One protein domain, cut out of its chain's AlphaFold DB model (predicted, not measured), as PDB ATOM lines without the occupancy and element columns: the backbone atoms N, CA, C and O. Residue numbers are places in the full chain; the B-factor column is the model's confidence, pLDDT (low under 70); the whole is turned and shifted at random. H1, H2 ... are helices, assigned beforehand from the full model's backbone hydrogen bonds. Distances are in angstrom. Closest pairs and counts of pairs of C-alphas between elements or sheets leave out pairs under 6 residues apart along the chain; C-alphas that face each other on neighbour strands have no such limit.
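AT A GLANCE: This is residues 198 to 231 and 243 to 335 of the 374 residues of an uncharacterized protein of Melampsora larici-populina (strain 98AG31 / pathotype 3-4-7) (UniProt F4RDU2). Three long helices make an elongated body: H1 and H3 run opposite ways at a small angle, and H5 crosses both. Short H4 packs on H1 and H5; H2 touches no helix. The printed part has 127 residues with five named helices, H1 to H5, all helix, loose with a radius of gyration of the C-alphas of 18.7 A, spanning 59 by 34 by 20 A.

HOW THE PARTS SIT: H1, residues 198 to 224, touches H3, residues 258 to 285, at a shallow tilt of 25 degrees; their closest C-alphas, Ser 224 and Lys 269, are 5.5 A apart. H5, residues 308 to 331, touches H1 with residues 311 to 318 alone, at a steep tilt of 42 degrees, closest C-alphas Val 207 and Trp 315, 6.5 A. H5 touches H3 with residues 319 to 329 alone, at a steep tilt of 54 degrees, closest C-alphas Cys 280 and Asn 322, 5.8 A. H4, residues 289 to 296, and H5 form a helical hairpin, closest C-alphas Pro 291 and Val 312, 5.7 A. H2, residues 246 to 250, is near H3. In H1, H3, H4 and H5 every O i to N i+4 pair is within hydrogen-bond range; in H2 0 of 1, with 2 of 2 O i to N i+3.

IN THESE COORDINATES: H1 begins at C-alpha 198 (77.951, 216.397, 10.797) and is 38.2 A long, H3 40.6 A. H5, 34.4 A, ends at C-alpha 331 (112.528, 213.226, -9.057).

THE WHOLE: Residues 232 to 242 are not printed; C-alphas 231 and 243 are 15.9 A apart. The link H4 to H5 is long. pLDDT is under 70 in 28 residues, among them 243 to 256.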
ATOM      1  N   ARG A 198      76.991 215.310  11.002       92.75
ATOM      2  CA  ARG A 198      77.951 216.397  10.797       92.75
ATOM      3  C   ARG A 198      79.270 215.865  10.248       92.75
ATOM      4  O   ARG A 198      79.726 216.366   9.224       92.75
ATOM      5  N   VAL A 199      79.849 214.833  10.863       93.62
ATOM      6  CA  VAL A 199      81.081 214.202  10.362       93.62
ATOM      7  C   VAL A 199      80.860 213.632   8.958       93.62
ATOM      8  O   VAL A 199      81.705 213.820   8.089       93.62
ATOM      9  N   ALA A 200      79.700 213.025   8.690       92.50
ATOM     10  CA  ALA A 200      79.323 212.546   7.362       92.50
ATOM     11  C   ALA A 200      79.369 213.665   6.299       92.50
ATOM     12  O   ALA A 200      79.857 213.445   5.187       92.50
ATOM     13  N   ARG A 201      78.889 214.872   6.634       91.88
ATOM     14  CA  ARG A 201      78.978 216.057   5.762       91.88
ATOM     15  C   ARG A 201      80.414 216.554   5.618       91.88
ATOM     16  O   ARG A 201      80.847 216.808   4.502       91.88
ATOM     17  N   GLU A 202      81.155 216.653   6.721       93.62
ATOM     18  CA  GLU A 202      82.555 217.101   6.722       93.62
ATOM     19  C   GLU A 202      83.424 216.225   5.807       93.62
ATOM     20  O   GLU A 202      84.138 216.756   4.965       93.62
ATOM     21  N   VAL A 203      83.307 214.897   5.898       93.69
ATOM     22  CA  VAL A 203      84.086 213.955   5.074       93.69
ATOM     23  C   VAL A 203      83.780 214.127   3.582       93.69
ATOM     24  O   VAL A 203      84.698 214.182   2.764       93.69
ATOM     25  N   ARG A 204      82.502 214.265   3.207       92.88
ATOM     26  CA  ARG A 204      82.108 214.489   1.803       92.88
ATOM     27  C   ARG A 204      82.588 215.842   1.289       92.88
ATOM     28  O   ARG A 204      83.095 215.919   0.175       92.88
ATOM     29  N   ASN A 205      82.494 216.880   2.116       92.00
ATOM     30  CA  ASN A 205      82.994 218.206   1.772       92.00
ATOM     31  C   ASN A 205      84.512 218.214   1.593       92.00
ATOM     32  O   ASN A 205      84.991 218.872   0.679       92.00
ATOM     33  N   VAL A 206      85.266 217.458   2.399       93.19
ATOM     34  CA  VAL A 206      86.718 217.308   2.208       93.19
ATOM     35  C   VAL A 206      87.023 216.710   0.835       93.19
ATOM     36  O   VAL A 206      87.877 217.240   0.130       93.19
ATOM     37  N   VAL A 207      86.306 215.661   0.419       93.88
ATOM     38  CA  VAL A 207      86.487 215.061  -0.915       93.88
ATOM     39  C   VAL A 207      86.154 216.061  -2.016       93.88
ATOM     40  O   VAL A 207      86.973 216.281  -2.904       93.88
ATOM     41  N   LEU A 208      84.979 216.688  -1.952       93.00
ATOM     42  CA  LEU A 208      84.538 217.650  -2.964       93.00
ATOM     43  C   LEU A 208      85.494 218.840  -3.072       93.00
ATOM     44  O   LEU A 208      85.892 219.201  -4.173       93.00
ATOM     45  N   HIS A 209      85.917 219.390  -1.936       93.94
ATOM     46  CA  HIS A 209      86.869 220.492  -1.898       93.94
ATOM     47  C   HIS A 209      88.245 220.078  -2.423       93.94
ATOM     48  O   HIS A 209      88.874 220.840  -3.142       93.94
ATOM     49  N   SER A 210      88.703 218.857  -2.132       94.06
ATOM     50  CA  SER A 210      89.974 218.353  -2.670       94.06
ATOM     51  C   SER A 210      89.930 218.222  -4.194       94.06
ATOM     52  O   SER A 210      90.882 218.582  -4.873       94.06
ATOM     53  N   LEU A 211      88.801 217.768  -4.743       93.19
ATOM     54  CA  LEU A 211      88.594 217.678  -6.191       93.19
ATOM     55  C   LEU A 211      88.498 219.060  -6.853       93.19
ATOM     56  O   LEU A 211      89.000 219.241  -7.957       93.19
ATOM     57  N   GLU A 212      87.870 220.031  -6.187       93.62
ATOM     58  CA  GLU A 212      87.835 221.427  -6.641       93.62
ATOM     59  C   GLU A 212      89.234 222.059  -6.616       93.62
ATOM     60  O   GLU A 212      89.624 222.746  -7.557       93.62
ATOM     61  N   MET A 213      90.000 221.817  -5.552       92.56
ATOM     62  CA  MET A 213      91.363 222.324  -5.422       92.56
ATOM     63  C   MET A 213      92.296 221.722  -6.469       92.56
ATOM     64  O   MET A 213      93.093 222.460  -7.031       92.56
ATOM     65  N   GLU A 214      92.159 220.436  -6.793       91.81
ATOM     66  CA  GLU A 214      92.903 219.817  -7.898       91.81
ATOM     67  C   GLU A 214      92.635 220.517  -9.232       91.81
ATOM     68  O   GLU A 214      93.577 220.841  -9.945       91.81
ATOM     69  N   ALA A 215      91.373 220.831  -9.541       90.31
ATOM     70  CA  ALA A 215      91.039 221.560 -10.764       90.31
ATOM     71  C   ALA A 215      91.702 222.950 -10.807       90.31
ATOM     72  O   ALA A 215      92.225 223.352 -11.841       90.31
ATOM     73  N   LYS A 216      91.750 223.660  -9.672       88.69
ATOM     74  CA  LYS A 216      92.456 224.952  -9.568       88.69
ATOM     75  C   LYS A 216      93.972 224.808  -9.709       88.69
ATOM     76  O   LYS A 216      94.617 225.709 -10.239       88.69
ATOM     77  N   MET A 217      94.548 223.705  -9.230       88.25
ATOM     78  CA  MET A 217      95.971 223.412  -9.417       88.25
ATOM     79  C   MET A 217      96.286 223.120 -10.886       88.25
ATOM     80  O   MET A 217      97.247 223.680 -11.400       88.25
ATOM     81  N   ASP A 218      95.440 222.347 -11.578       86.75
ATOM     82  CA  ASP A 218      95.569 222.099 -13.020       86.75
ATOM     83  C   ASP A 218      95.446 223.409 -13.834       86.75
ATOM     84  O   ASP A 218      96.185 223.624 -14.796       86.75
ATOM     85  N   GLU A 219      94.556 224.326 -13.429       85.56
ATOM     86  CA  GLU A 219      94.470 225.671 -14.018       85.56
ATOM     87  C   GLU A 219      95.771 226.463 -13.813       85.56
ATOM     88  O   GLU A 219      96.292 227.048 -14.761       85.56
ATOM     89  N   LEU A 220      96.324 226.469 -12.596       84.25
ATOM     90  CA  LEU A 220      97.577 227.163 -12.298       84.25
ATOM     91  C   LEU A 220      98.765 226.568 -13.072       84.25
ATOM     92  O   LEU A 220      99.594 227.319 -13.592       84.25
ATOM     93  N   GLU A 221      98.826 225.240 -13.196       83.75
ATOM     94  CA  GLU A 221      99.825 224.539 -14.006       83.75
ATOM     95  C   GLU A 221      99.742 224.984 -15.470       83.75
ATOM     96  O   GLU A 221     100.748 225.406 -16.047       83.75
ATOM     97  N   ALA A 222      98.533 224.987 -16.045       83.50
ATOM     98  CA  ALA A 222      98.308 225.422 -17.420       83.50
ATOM     99  C   ALA A 222      98.796 226.859 -17.649       83.50
ATOM    100  O   ALA A 222      99.428 227.136 -18.669       83.50
ATOM    101  N   LEU A 223      98.559 227.756 -16.688       78.31
ATOM    102  CA  LEU A 223      99.009 229.149 -16.746       78.31
ATOM    103  C   LEU A 223     100.536 229.297 -16.664       78.31
ATOM    104  O   LEU A 223     101.083 230.193 -17.308       78.31
ATOM    105  N   SER A 224     101.211 228.414 -15.921       73.56
ATOM    106  CA  SER A 224     102.674 228.408 -15.734       73.56
ATOM    107  C   SER A 224     103.472 227.874 -16.938       73.56
ATOM    108  O   SER A 224     104.698 227.990 -16.998       73.56
ATOM    109  N   ILE A 225     102.778 227.262 -17.905       74.06
ATOM    110  CA  ILE A 225     103.360 226.687 -19.128       74.06
ATOM    111  C   ILE A 225     103.075 227.589 -20.349       74.06
ATOM    112  O   ILE A 225     103.598 227.355 -21.446       74.06
ATOM    113  N   ILE A 226     102.291 228.665 -20.186       70.81
ATOM    114  CA  ILE A 226     101.995 229.607 -21.271       70.81
ATOM    115  C   ILE A 226     103.292 230.270 -21.740       70.81
ATOM    116  O   ILE A 226     103.966 230.997 -21.014       70.81
ATOM    117  N   ARG A 227     103.628 230.055 -23.012       61.25
ATOM    118  CA  ARG A 227     104.785 230.678 -23.657       61.25
ATOM    119  C   ARG A 227     104.409 232.075 -24.157       61.25
ATOM    120  O   ARG A 227     103.345 232.242 -24.748       61.25
ATOM    121  N   MET A 228     105.317 233.047 -24.031       52.91
ATOM    122  CA  MET A 228     105.148 234.467 -24.421       52.91
ATOM    123  C   MET A 228     104.742 234.719 -25.897       52.91
ATOM    124  O   MET A 228     104.498 235.853 -26.301       52.91
ATOM    125  N   TYR A 229     104.646 233.693 -26.747       48.22
ATOM    126  CA  TYR A 229     104.474 233.821 -28.202       48.22
ATOM    127  C   TYR A 229     103.092 234.322 -28.688       48.22
ATOM    128  O   TYR A 229     102.783 234.193 -29.868       48.22
ATOM    129  N   ILE A 230     102.282 234.969 -27.841       51.75
ATOM    130  CA  ILE A 230     101.015 235.619 -28.240       51.75
ATOM    131  C   ILE A 230     101.061 237.132 -27.974       51.75
ATOM    132  O   ILE A 230     100.127 237.711 -27.416       51.75
ATOM    133  N   PHE A 231     102.153 237.798 -28.361       45.81
ATOM    134  CA  PHE A 231     102.223 239.265 -28.282       45.81
ATOM    135  C   PHE A 231     102.702 239.968 -29.561       45.81
ATOM    136  O   PHE A 231     102.792 241.188 -29.582       45.81
ATOM    137  N   GLY A 243      88.272 235.398 -19.458       45.50
ATOM    138  CA  GLY A 243      88.769 236.600 -20.153       45.50
ATOM    139  C   GLY A 243      89.971 237.353 -19.555       45.50
ATOM    140  O   GLY A 243      90.609 238.088 -20.298       45.50
ATOM    141  N   THR A 244      90.329 237.164 -18.283       49.62
ATOM    142  CA  THR A 244      91.485 237.837 -17.665       49.62
ATOM    143  C   THR A 244      92.723 236.951 -17.757       49.62
ATOM    144  O   THR A 244      92.746 235.846 -17.205       49.62
ATOM    145  N   ARG A 245      93.775 237.416 -18.434       55.84
ATOM    146  CA  ARG A 245      95.069 236.715 -18.423       55.84
ATOM    147  C   ARG A 245      95.689 236.903 -17.031       55.84
ATOM    148  O   ARG A 245      95.676 238.023 -16.531       55.84
ATOM    149  N   PRO A 246      96.284 235.884 -16.389       51.28
ATOM    150  CA  PRO A 246      96.842 236.041 -15.039       51.28
ATOM    151  C   PRO A 246      97.888 237.147 -14.929       51.28
ATOM    152  O   PRO A 246      98.014 237.771 -13.883       51.28
ATOM    153  N   ILE A 247      98.602 237.446 -16.018       53.50
ATOM    154  CA  ILE A 247      99.567 238.543 -16.021       53.50
ATOM    155  C   ILE A 247      98.912 239.927 -16.048       53.50
ATOM    156  O   ILE A 247      99.519 240.882 -15.584       53.50
ATOM    157  N   GLU A 248      97.662 240.041 -16.505       52.12
ATOM    158  CA  GLU A 248      96.876 241.279 -16.421       52.12
ATOM    159  C   GLU A 248      96.435 241.572 -14.975       52.12
ATOM    160  O   GLU A 248      96.125 242.718 -14.667       52.12
ATOM    161  N   LEU A 249      96.444 240.575 -14.073       52.19
ATOM    162  CA  LEU A 249      96.211 240.781 -12.634       52.19
ATOM    163  C   LEU A 249      97.435 241.365 -11.914       52.19
ATOM    164  O   LEU A 249      97.274 242.040 -10.901       52.19
ATOM    165  N   VAL A 250      98.644 241.105 -12.422       52.91
ATOM    166  CA  VAL A 250      99.906 241.591 -11.834       52.91
ATOM    167  C   VAL A 250     100.384 242.870 -12.533       52.91
ATOM    168  O   VAL A 250     100.915 243.764 -11.885       52.91
ATOM    169  N   HIS A 251     100.156 242.987 -13.843       53.25
ATOM    170  CA  HIS A 251     100.620 244.089 -14.683       53.25
ATOM    171  C   HIS A 251      99.469 244.634 -15.537       53.25
ATOM    172  O   HIS A 251      99.296 244.293 -16.709       53.25
ATOM    173  N   VAL A 252      98.668 245.517 -14.940       49.19
ATOM    174  CA  VAL A 252      97.596 246.227 -15.648       49.19
ATOM    175  C   VAL A 252      98.214 247.259 -16.604       49.19
ATOM    176  O   VAL A 252      98.686 248.308 -16.175       49.19
ATOM    177  N   GLY A 253      98.181 246.987 -17.912       51.84
ATOM    178  CA  GLY A 253      98.318 248.013 -18.960       51.84
ATOM    179  C   GLY A 253      99.729 248.389 -19.441       51.84
ATOM    180  O   GLY A 253      99.855 249.392 -20.142       51.84
ATOM    181  N   GLY A 254     100.774 247.616 -19.127       55.12
ATOM    182  CA  GLY A 254     102.141 247.842 -19.628       55.12
ATOM    183  C   GLY A 254     102.623 246.763 -20.606       55.12
ATOM    184  O   GLY A 254     102.281 245.593 -20.453       55.12
ATOM    185  N   MET A 255     103.448 247.134 -21.596       55.78
ATOM    186  CA  MET A 255     104.283 246.163 -22.319       55.78
ATOM    187  C   MET A 255     105.267 245.548 -21.318       55.78
ATOM    188  O   MET A 255     106.142 246.247 -20.815       55.78
ATOM    189  N   LEU A 256     105.116 244.258 -21.020       63.22
ATOM    190  CA  LEU A 256     106.099 243.508 -20.243       63.22
ATOM    191  C   LEU A 256     107.332 243.235 -21.106       63.22
ATOM    192  O   LEU A 256     107.208 242.823 -22.264       63.22
ATOM    193  N   SER A 257     108.517 243.450 -20.535       71.31
ATOM    194  CA  SER A 257     109.746 242.925 -21.118       71.31
ATOM    195  C   SER A 257     109.713 241.395 -21.084       71.31
ATOM    196  O   SER A 257     108.979 240.783 -20.300       71.31
ATOM    197  N   LYS A 258     110.502 240.764 -21.954       71.25
ATOM    198  CA  LYS A 258     110.611 239.304 -21.978       71.25
ATOM    199  C   LYS A 258     111.157 238.781 -20.647       71.25
ATOM    200  O   LYS A 258     110.676 237.775 -20.148       71.25
ATOM    201  N   GLU A 259     112.104 239.508 -20.072       74.62
ATOM    202  CA  GLU A 259     112.747 239.198 -18.801       74.62
ATOM    203  C   GLU A 259     111.723 239.204 -17.653       74.62
ATOM    204  O   GLU A 259     111.597 238.211 -16.944       74.62
ATOM    205  N   ALA A 260     110.884 240.243 -17.551       69.56
ATOM    206  CA  ALA A 260     109.845 240.330 -16.519       69.56
ATOM    207  C   ALA A 260     108.730 239.277 -16.696       69.56
ATOM    208  O   ALA A 260     108.130 238.813 -15.720       69.56
ATOM    209  N   TRP A 261     108.438 238.886 -17.945       75.75
ATOM    210  CA  TRP A 261     107.552 237.756 -18.236       75.75
ATOM    211  C   TRP A 261     108.161 236.437 -17.747       75.75
ATOM    212  O   TRP A 261     107.480 235.678 -17.057       75.75
ATOM    213  N   ASP A 262     109.421 236.172 -18.095       76.81
ATOM    214  CA  ASP A 262     110.126 234.943 -17.734       76.81
ATOM    215  C   ASP A 262     110.255 234.823 -16.198       76.81
ATOM    216  O   ASP A 262     109.912 233.779 -15.644       76.81
ATOM    217  N   GLU A 263     110.591 235.908 -15.492       78.38
ATOM    218  CA  GLU A 263     110.601 235.969 -14.019       78.38
ATOM    219  C   GLU A 263     109.225 235.664 -13.408       78.38
ATOM    220  O   GLU A 263     109.097 234.825 -12.513       78.38
ATOM    221  N   SER A 264     108.164 236.298 -13.918       76.25
ATOM    222  CA  SER A 264     106.795 236.061 -13.437       76.25
ATOM    223  C   SER A 264     106.357 234.607 -13.648       76.25
ATOM    224  O   SER A 264     105.647 234.039 -12.815       76.25
ATOM    225  N   GLN A 265     106.780 233.986 -14.753       79.00
ATOM    226  CA  GLN A 265     106.520 232.575 -15.032       79.00
ATOM    227  C   GLN A 265     107.280 231.652 -14.075       79.00
ATOM    228  O   GLN A 265     106.688 230.696 -13.575       79.00
ATOM    229  N   GLU A 266     108.544 231.938 -13.765       81.25
ATOM    230  CA  GLU A 266     109.304 231.167 -12.771       81.25
ATOM    231  C   GLU A 266     108.691 231.276 -11.367       81.25
ATOM    232  O   GLU A 266     108.553 230.266 -10.667       81.25
ATOM    233  N   VAL A 267     108.201 232.460 -10.979       82.44
ATOM    234  CA  VAL A 267     107.445 232.635  -9.728       82.44
ATOM    235  C   VAL A 267     106.167 231.791  -9.733       82.44
ATOM    236  O   VAL A 267     105.903 231.081  -8.763       82.44
ATOM    237  N   LEU A 268     105.384 231.808 -10.818       81.81
ATOM    238  CA  LEU A 268     104.160 231.002 -10.926       81.81
ATOM    239  C   LEU A 268     104.443 229.497 -10.851       81.81
ATOM    240  O   LEU A 268     103.725 228.785 -10.146       81.81
ATOM    241  N   LYS A 269     105.501 229.014 -11.512       83.50
ATOM    242  CA  LYS A 269     105.947 227.614 -11.414       83.50
ATOM    243  C   LYS A 269     106.367 227.257  -9.993       83.50
ATOM    244  O   LYS A 269     105.988 226.200  -9.491       83.50
ATOM    245  N   SER A 270     107.110 228.139  -9.323       85.12
ATOM    246  CA  SER A 270     107.534 227.946  -7.934       85.12
ATOM    247  C   SER A 270     106.333 227.865  -6.982       85.12
ATOM    248  O   SER A 270     106.228 226.927  -6.185       85.12
ATOM    249  N   VAL A 271     105.367 228.781  -7.123       86.31
ATOM    250  CA  VAL A 271     104.114 228.775  -6.350       86.31
ATOM    251  C   VAL A 271     103.310 227.505  -6.624       86.31
ATOM    252  O   VAL A 271     102.890 226.843  -5.673       86.31
ATOM    253  N   HIS A 272     103.137 227.128  -7.894       87.94
ATOM    254  CA  HIS A 272     102.459 225.892  -8.277       87.94
ATOM    255  C   HIS A 272     103.118 224.671  -7.629       87.94
ATOM    256  O   HIS A 272     102.438 223.896  -6.962       87.94
ATOM    257  N   ASN A 273     104.438 224.525  -7.755       86.25
ATOM    258  CA  ASN A 273     105.170 223.380  -7.215       86.25
ATOM    259  C   ASN A 273     105.077 223.311  -5.685       86.25
ATOM    260  O   ASN A 273     104.842 222.242  -5.126       86.25
ATOM    261  N   SER A 274     105.206 224.449  -5.000       87.19
ATOM    262  CA  SER A 274     105.091 224.522  -3.539       87.19
ATOM    263  C   SER A 274     103.692 224.122  -3.048       87.19
ATOM    264  O   SER A 274     103.548 223.291  -2.138       87.19
ATOM    265  N   LEU A 275     102.646 224.654  -3.687       89.50
ATOM    266  CA  LEU A 275     101.261 224.309  -3.373       89.50
ATOM    267  C   LEU A 275     100.967 222.839  -3.705       89.50
ATOM    268  O   LEU A 275     100.423 222.130  -2.859       89.50
ATOM    269  N   SER A 276     101.393 222.355  -4.874       88.50
ATOM    270  CA  SER A 276     101.228 220.963  -5.308       88.50
ATOM    271  C   SER A 276     101.889 219.993  -4.338       88.50
ATOM    272  O   SER A 276     101.251 219.032  -3.909       88.50
ATOM    273  N   CYS A 277     103.117 220.272  -3.894       86.94
ATOM    274  CA  CYS A 277     103.791 219.492  -2.857       86.94
ATOM    275  C   CYS A 277     102.993 219.466  -1.546       86.94
ATOM    276  O   CYS A 277     102.812 218.402  -0.944       86.94
ATOM    277  N   THR A 278     102.497 220.624  -1.110       89.44
ATOM    278  CA  THR A 278     101.743 220.756   0.144       89.44
ATOM    279  C   THR A 278     100.441 219.955   0.098       89.44
ATOM    280  O   THR A 278     100.198 219.134   0.987       89.44
ATOM    281  N   TYR A 279      99.637 220.129  -0.954       89.44
ATOM    282  CA  TYR A 279      98.362 219.428  -1.106       89.44
ATOM    283  C   TYR A 279      98.545 217.935  -1.384       89.44
ATOM    284  O   TYR A 279      97.854 217.134  -0.759       89.44
ATOM    285  N   CYS A 280      99.518 217.530  -2.212       89.00
ATOM    286  CA  CYS A 280      99.833 216.114  -2.422       89.00
ATOM    287  C   CYS A 280     100.167 215.428  -1.097       89.00
ATOM    288  O   CYS A 280      99.595 214.386  -0.772       89.00
ATOM    289  N   ARG A 281     101.054 216.030  -0.294       88.31
ATOM    290  CA  ARG A 281     101.405 215.495   1.025       88.31
ATOM    291  C   ARG A 281     100.187 215.424   1.934       88.31
ATOM    292  O   ARG A 281      99.980 214.401   2.584       88.31
ATOM    293  N   GLN A 282      99.393 216.492   1.980       90.25
ATOM    294  CA  GLN A 282      98.198 216.533   2.807       90.25
ATOM    295  C   GLN A 282      97.217 215.435   2.394       90.25
ATOM    296  O   GLN A 282      96.851 214.630   3.236       90.25
ATOM    297  N   TRP A 283      96.840 215.324   1.124       92.69
ATOM    298  CA  TRP A 283      95.885 214.312   0.671       92.69
ATOM    299  C   TRP A 283      96.392 212.878   0.848       92.69
ATOM    300  O   TRP A 283      95.612 212.018   1.251       92.69
ATOM    301  N   MET A 284      97.693 212.621   0.660       88.75
ATOM    302  CA  MET A 284      98.285 211.299   0.909       88.75
ATOM    303  C   MET A 284      98.156 210.844   2.366       88.75
ATOM    304  O   MET A 284      97.933 209.661   2.600       88.75
ATOM    305  N   VAL A 285      98.230 211.757   3.341       90.81
ATOM    306  CA  VAL A 285      97.990 211.422   4.761       90.81
ATOM    307  C   VAL A 285      96.565 210.903   4.982       90.81
ATOM    308  O   VAL A 285      96.332 210.084   5.866       90.81
ATOM    309  N   TRP A 286      95.615 211.364   4.171       91.81
ATOM    310  CA  TRP A 286      94.200 211.027   4.291       91.81
ATOM    311  C   TRP A 286      93.751 209.896   3.353       91.81
ATOM    312  O   TRP A 286      92.577 209.523   3.400       91.81
ATOM    313  N   ASP A 287      94.645 209.335   2.529       91.75
ATOM    314  CA  ASP A 287      94.284 208.388   1.463       91.75
ATOM    315  C   ASP A 287      93.554 207.148   1.990       91.75
ATOM    316  O   ASP A 287      92.491 206.787   1.485       91.75
ATOM    317  N   ASP A 288      94.068 206.556   3.068       87.38
ATOM    318  CA  ASP A 288      93.464 205.376   3.689       87.38
ATOM    319  C   ASP A 288      92.242 205.729   4.556       87.38
ATOM    320  O   ASP A 288      91.345 204.906   4.765       87.38
ATOM    321  N   GLU A 289      92.183 206.954   5.088       91.88
ATOM    322  CA  GLU A 289      91.144 207.357   6.040       91.88
ATOM    323  C   GLU A 289      89.842 207.777   5.363       91.88
ATOM    324  O   GLU A 289      88.760 207.454   5.859       91.88
ATOM    325  N   ILE A 290      89.917 208.502   4.248       94.12
ATOM    326  CA  ILE A 290      88.739 209.084   3.596       94.12
ATOM    327  C   ILE A 290      87.776 208.015   3.056       94.12
ATOM    328  O   ILE A 290      86.585 208.104   3.372       94.12
ATOM    329  N   PRO A 291      88.224 206.973   2.327       93.50
ATOM    330  CA  PRO A 291      87.340 205.895   1.882       93.50
ATOM    331  C   PRO A 291      86.661 205.174   3.050       93.50
ATOM    332  O   PRO A 291      85.451 204.948   3.011       93.50
ATOM    333  N   LEU A 292      87.414 204.890   4.118       92.75
ATOM    334  CA  LEU A 292      86.894 204.249   5.326       92.75
ATOM    335  C   LEU A 292      85.831 205.121   6.013       92.75
ATOM    336  O   LEU A 292      84.782 204.628   6.423       92.75
ATOM    337  N   LEU A 293      86.086 206.424   6.138       94.19
ATOM    338  CA  LEU A 293      85.156 207.369   6.755       94.19
ATOM    339  C   LEU A 293      83.880 207.549   5.929       94.19
ATOM    340  O   LEU A 293      82.797 207.671   6.508       94.19
ATOM    341  N   LEU A 294      83.978 207.549   4.597       93.00
ATOM    342  CA  LEU A 294      82.811 207.597   3.714       93.00
ATOM    343  C   LEU A 294      81.913 206.376   3.920       93.00
ATOM    344  O   LEU A 294      80.700 206.539   4.057       93.00
ATOM    345  N   GLU A 295      82.502 205.181   3.987       91.00
ATOM    346  CA  GLU A 295      81.787 203.928   4.250       91.00
ATOM    347  C   GLU A 295      81.128 203.939   5.638       91.00
ATOM    348  O   GLU A 295      79.912 203.786   5.757       91.00
ATOM    349  N   GLN A 296      81.899 204.227   6.691       91.94
ATOM    350  CA  GLN A 296      81.413 204.217   8.078       91.94
ATOM    351  C   GLN A 296      80.308 205.242   8.349       91.94
ATOM    352  O   GLN A 296      79.462 205.031   9.217       91.94
ATOM    353  N   THR A 297      80.309 206.364   7.627       93.44
ATOM    354  CA  THR A 297      79.322 207.437   7.812       93.44
ATOM    355  C   THR A 297      78.186 207.401   6.790       93.44
ATOM    356  O   THR A 297      77.360 208.316   6.749       93.44
ATOM    357  N   GLN A 298      78.107 206.354   5.960       90.56
ATOM    358  CA  GLN A 298      77.086 206.231   4.919       90.56
ATOM    359  C   GLN A 298      75.664 206.237   5.484       90.56
ATOM    360  O   GLN A 298      74.800 206.922   4.942       90.56
ATOM    361  N   ALA A 299      75.440 205.529   6.593       90.00
ATOM    362  CA  ALA A 299      74.129 205.407   7.228       90.00
ATOM    363  C   ALA A 299      73.583 206.734   7.796       90.00
ATOM    364  O   ALA A 299      72.391 206.835   8.063       90.00
ATOM    365  N   TYR A 300      74.438 207.747   7.968       90.50
ATOM    366  CA  TYR A 300      74.081 209.056   8.530       90.50
ATOM    367  C   TYR A 300      74.002 210.151   7.461       90.50
ATOM    368  O   TYR A 300      74.144 211.334   7.761       90.50
ATOM    369  N   CYS A 301      73.841 209.770   6.194       86.62
ATOM    370  CA  CYS A 301      73.687 210.712   5.099       86.62
ATOM    371  C   CYS A 301      72.242 210.701   4.607       86.62
ATOM    372  O   CYS A 301      71.793 209.712   4.035       86.62
ATOM    373  N   ASP A 302      71.530 211.806   4.829       74.75
ATOM    374  CA  ASP A 302      70.087 211.860   4.585       74.75
ATOM    375  C   ASP A 302      69.730 211.848   3.086       74.75
ATOM    376  O   ASP A 302      68.667 211.349   2.731       74.75
ATOM    377  N   ASN A 303      70.608 212.355   2.204       64.38
ATOM    378  CA  ASN A 303      70.497 212.220   0.743       64.38
ATOM    379  C   ASN A 303      71.750 212.780   0.029       64.38
ATOM    380  O   ASN A 303      71.842 213.997  -0.168       64.38
ATOM    381  N   PRO A 304      72.761 211.975  -0.339       64.75
ATOM    382  CA  PRO A 304      73.902 212.515  -1.061       64.75
ATOM    383  C   PRO A 304      73.560 212.665  -2.554       64.75
ATOM    384  O   PRO A 304      73.181 211.696  -3.206       64.75
ATOM    385  N   ALA A 305      73.729 213.874  -3.107       62.19
ATOM    386  CA  ALA A 305      73.557 214.150  -4.542       62.19
ATOM    387  C   ALA A 305      74.450 213.264  -5.438       62.19
ATOM    388  O   ALA A 305      74.135 213.021  -6.599       62.19
ATOM    389  N   GLU A 306      75.551 212.759  -4.882       74.75
ATOM    390  CA  GLU A 306      76.493 211.854  -5.525       74.75
ATOM    391  C   GLU A 306      76.694 210.623  -4.633       74.75
ATOM    392  O   GLU A 306      76.903 210.744  -3.426       74.75
ATOM    393  N   THR A 307      76.611 209.418  -5.198       81.56
ATOM    394  CA  THR A 307      76.724 208.194  -4.391       81.56
ATOM    395  C   THR A 307      78.107 208.080  -3.741       81.56
ATOM    396  O   THR A 307      79.120 208.451  -4.333       81.56
ATOM    397  N   ASN A 308      78.181 207.508  -2.534       86.06
ATOM    398  CA  ASN A 308      79.461 207.266  -1.850       86.06
ATOM    399  C   ASN A 308      80.467 206.510  -2.733       86.06
ATOM    400  O   ASN A 308      81.656 206.811  -2.700       86.06
ATOM    401  N   ALA A 309      79.992 205.562  -3.546       86.44
ATOM    402  CA  ALA A 309      80.828 204.821  -4.487       86.44
ATOM    403  C   ALA A 309      81.491 205.741  -5.528       86.44
ATOM    404  O   ALA A 309      82.681 205.589  -5.805       86.44
ATOM    405  N   ALA A 310      80.756 206.726  -6.055       91.19
ATOM    406  CA  ALA A 310      81.301 207.717  -6.978       91.19
ATOM    407  C   ALA A 310      82.334 208.629  -6.293       91.19
ATOM    408  O   ALA A 310      83.409 208.848  -6.850       91.19
ATOM    409  N   LEU A 311      82.078 209.075  -5.057       92.00
ATOM    410  CA  LEU A 311      83.046 209.872  -4.289       92.00
ATOM    411  C   LEU A 311      84.338 209.098  -3.994       92.00
ATOM    412  O   LEU A 311      85.426 209.642  -4.171       92.00
ATOM    413  N   VAL A 312      84.238 207.820  -3.608       93.00
ATOM    414  CA  VAL A 312      85.412 206.954  -3.400       93.00
ATOM    415  C   VAL A 312      86.190 206.768  -4.701       93.00
ATOM    416  O   VAL A 312      87.419 206.838  -4.691       93.00
ATOM    417  N   LEU A 313      85.503 206.552  -5.825       94.00
ATOM    418  CA  LEU A 313      86.150 206.403  -7.128       94.00
ATOM    419  C   LEU A 313      86.905 207.677  -7.531       94.00
ATOM    420  O   LEU A 313      88.067 207.603  -7.927       94.00
ATOM    421  N   ARG A 314      86.270 208.846  -7.387       94.56
ATOM    422  CA  ARG A 314      86.885 210.144  -7.699       94.56
ATOM    423  C   ARG A 314      88.066 210.448  -6.782       94.56
ATOM    424  O   ARG A 314      89.099 210.887  -7.281       94.56
ATOM    425  N   TRP A 315      87.950 210.154  -5.485       95.50
ATOM    426  CA  TRP A 315      89.058 210.267  -4.532       95.50
ATOM    427  C   TRP A 315      90.239 209.375  -4.930       95.50
ATOM    428  O   TRP A 315      91.365 209.847  -5.022       95.50
ATOM    429  N   LYS A 316      89.996 208.102  -5.263       94.25
ATOM    430  CA  LYS A 316      91.064 207.206  -5.737       94.25
ATOM    431  C   LYS A 316      91.715 207.706  -7.028       94.25
ATOM    432  O   LYS A 316      92.930 207.615  -7.167       94.25
ATOM    433  N   GLY A 317      90.923 208.257  -7.950       94.00
ATOM    434  CA  GLY A 317      91.432 208.871  -9.178       94.00
ATOM    435  C   GLY A 317      92.315 210.095  -8.913       94.00
ATOM    436  O   GLY A 317      93.381 210.210  -9.509       94.00
ATOM    437  N   LEU A 318      91.902 210.973  -7.991       94.19
ATOM    438  CA  LEU A 318      92.710 212.092  -7.492       94.19
ATOM    439  C   LEU A 318      94.043 211.579  -6.924       94.19
ATOM    440  O   LEU A 318      95.110 212.035  -7.323       94.19
ATOM    441  N   MET A 319      93.992 210.584  -6.037       94.31
ATOM    442  CA  MET A 319      95.182 210.051  -5.372       94.31
ATOM    443  C   MET A 319      96.151 209.349  -6.327       94.31
ATOM    444  O   MET A 319      97.362 209.447  -6.136       94.31
ATOM    445  N   ALA A 320      95.648 208.688  -7.372       91.94
ATOM    446  CA  ALA A 320      96.487 208.118  -8.425       91.94
ATOM    447  C   ALA A 320      97.286 209.207  -9.162       91.94
ATOM    448  O   ALA A 320      98.512 209.125  -9.207       91.94
ATOM    449  N   ARG A 321      96.614 210.270  -9.634       89.00
ATOM    450  CA  ARG A 321      97.284 211.405 -10.296       89.00
ATOM    451  C   ARG A 321      98.276 212.106  -9.374       89.00
ATOM    452  O   ARG A 321      99.387 212.415  -9.786       89.00
ATOM    453  N   ASN A 322      97.912 212.297  -8.109       89.50
ATOM    454  CA  ASN A 322      98.791 212.938  -7.135       89.50
ATOM    455  C   ASN A 322     100.040 212.123  -6.832       89.50
ATOM    456  O   ASN A 322     101.099 212.704  -6.633       89.50
ATOM    457  N   ARG A 323      99.957 210.790  -6.814       88.69
ATOM    458  CA  ARG A 323     101.143 209.936  -6.659       88.69
ATOM    459  C   ARG A 323     102.083 210.070  -7.851       88.69
ATOM    460  O   ARG A 323     103.288 210.171  -7.648       88.69
ATOM    461  N   GLU A 324     101.544 210.118  -9.065       87.69
ATOM    462  CA  GLU A 324     102.334 210.358 -10.278       87.69
ATOM    463  C   GLU A 324     102.997 211.744 -10.242       87.69
ATOM    464  O   GLU A 324     104.220 211.838 -10.374       87.69
ATOM    465  N   LYS A 325     102.224 212.803  -9.953       84.62
ATOM    466  CA  LYS A 325     102.732 214.176  -9.776       84.62
ATOM    467  C   LYS A 325     103.798 214.248  -8.676       84.62
ATOM    468  O   LYS A 325     104.845 214.852  -8.870       84.62
ATOM    469  N   TRP A 326     103.582 213.592  -7.538       85.50
ATOM    470  CA  TRP A 326     104.529 213.557  -6.419       85.50
ATOM    471  C   TRP A 326     105.859 212.894  -6.788       85.50
ATOM    472  O   TRP A 326     106.918 213.411  -6.441       85.50
ATOM    473  N   VAL A 327     105.818 211.784  -7.531       84.19
ATOM    474  CA  VAL A 327     107.029 211.131  -8.050       84.19
ATOM    475  C   VAL A 327     107.778 212.064  -9.003       84.19
ATOM    476  O   VAL A 327     108.998 212.168  -8.904       84.19
ATOM    477  N   LEU A 328     107.070 212.778  -9.884       82.19
ATOM    478  CA  LEU A 328     107.679 213.774 -10.771       82.19
ATOM    479  C   LEU A 328     108.295 214.947  -9.998       82.19
ATOM    480  O   LEU A 328     109.375 215.393 -10.362       82.19
ATOM    481  N   MET A 329     107.659 215.414  -8.921       78.44
ATOM    482  CA  MET A 329     108.174 216.514  -8.098       78.44
ATOM    483  C   MET A 329     109.397 216.114  -7.262       78.44
ATOM    484  O   MET A 329     110.325 216.904  -7.152       78.44
ATOM    485  N   ILE A 330     109.429 214.898  -6.699       72.56
ATOM    486  CA  ILE A 330     110.599 214.397  -5.950       72.56
ATOM    487  C   ILE A 330     111.772 214.076  -6.880       72.56
ATOM    488  O   ILE A 330     112.923 214.290  -6.508       72.56
ATOM    489  N   ASN A 331     111.493 213.534  -8.068       69.62
ATOM    490  CA  ASN A 331     112.528 213.226  -9.057       69.62
ATOM    491  C   ASN A 331     112.926 214.450  -9.897       69.62
ATOM    492  O   ASN A 331     113.941 214.413 -10.593       69.62
ATOM    493  N   GLY A 332     112.124 215.514  -9.860       58.38
ATOM    494  CA  GLY A 332     112.447 216.814 -10.421       58.38
ATOM    495  C   GLY A 332     113.614 217.417  -9.652       58.38
ATOM    496  O   GLY A 332     113.649 217.371  -8.426       58.38
ATOM    497  N   ASN A 333     114.597 217.935 -10.389       47.28
ATOM    498  CA  ASN A 333     115.828 218.475  -9.827       47.28
ATOM    499  C   ASN A 333     115.477 219.484  -8.712       47.28
ATOM    500  O   ASN A 333     114.748 220.438  -9.004       47.28
ATOM    501  N   PRO A 334     115.924 219.296  -7.456       45.66
ATOM    502  CA  PRO A 334     115.683 220.284  -6.417       45.66
ATOM    503  C   PRO A 334     116.287 221.601  -6.898       45.66
ATOM    504  O   PRO A 334     117.490 221.673  -7.147       45.66
ATOM    505  N   MET A 335     115.455 222.631  -7.076       42.09
ATOM    506  CA  MET A 335     115.960 223.992  -7.211       42.09
ATOM    507  C   MET A 335     116.624 224.334  -5.882       42.09
ATOM    508  O   MET A 335     115.969 224.730  -4.919       42.09
TER     509      MET A 335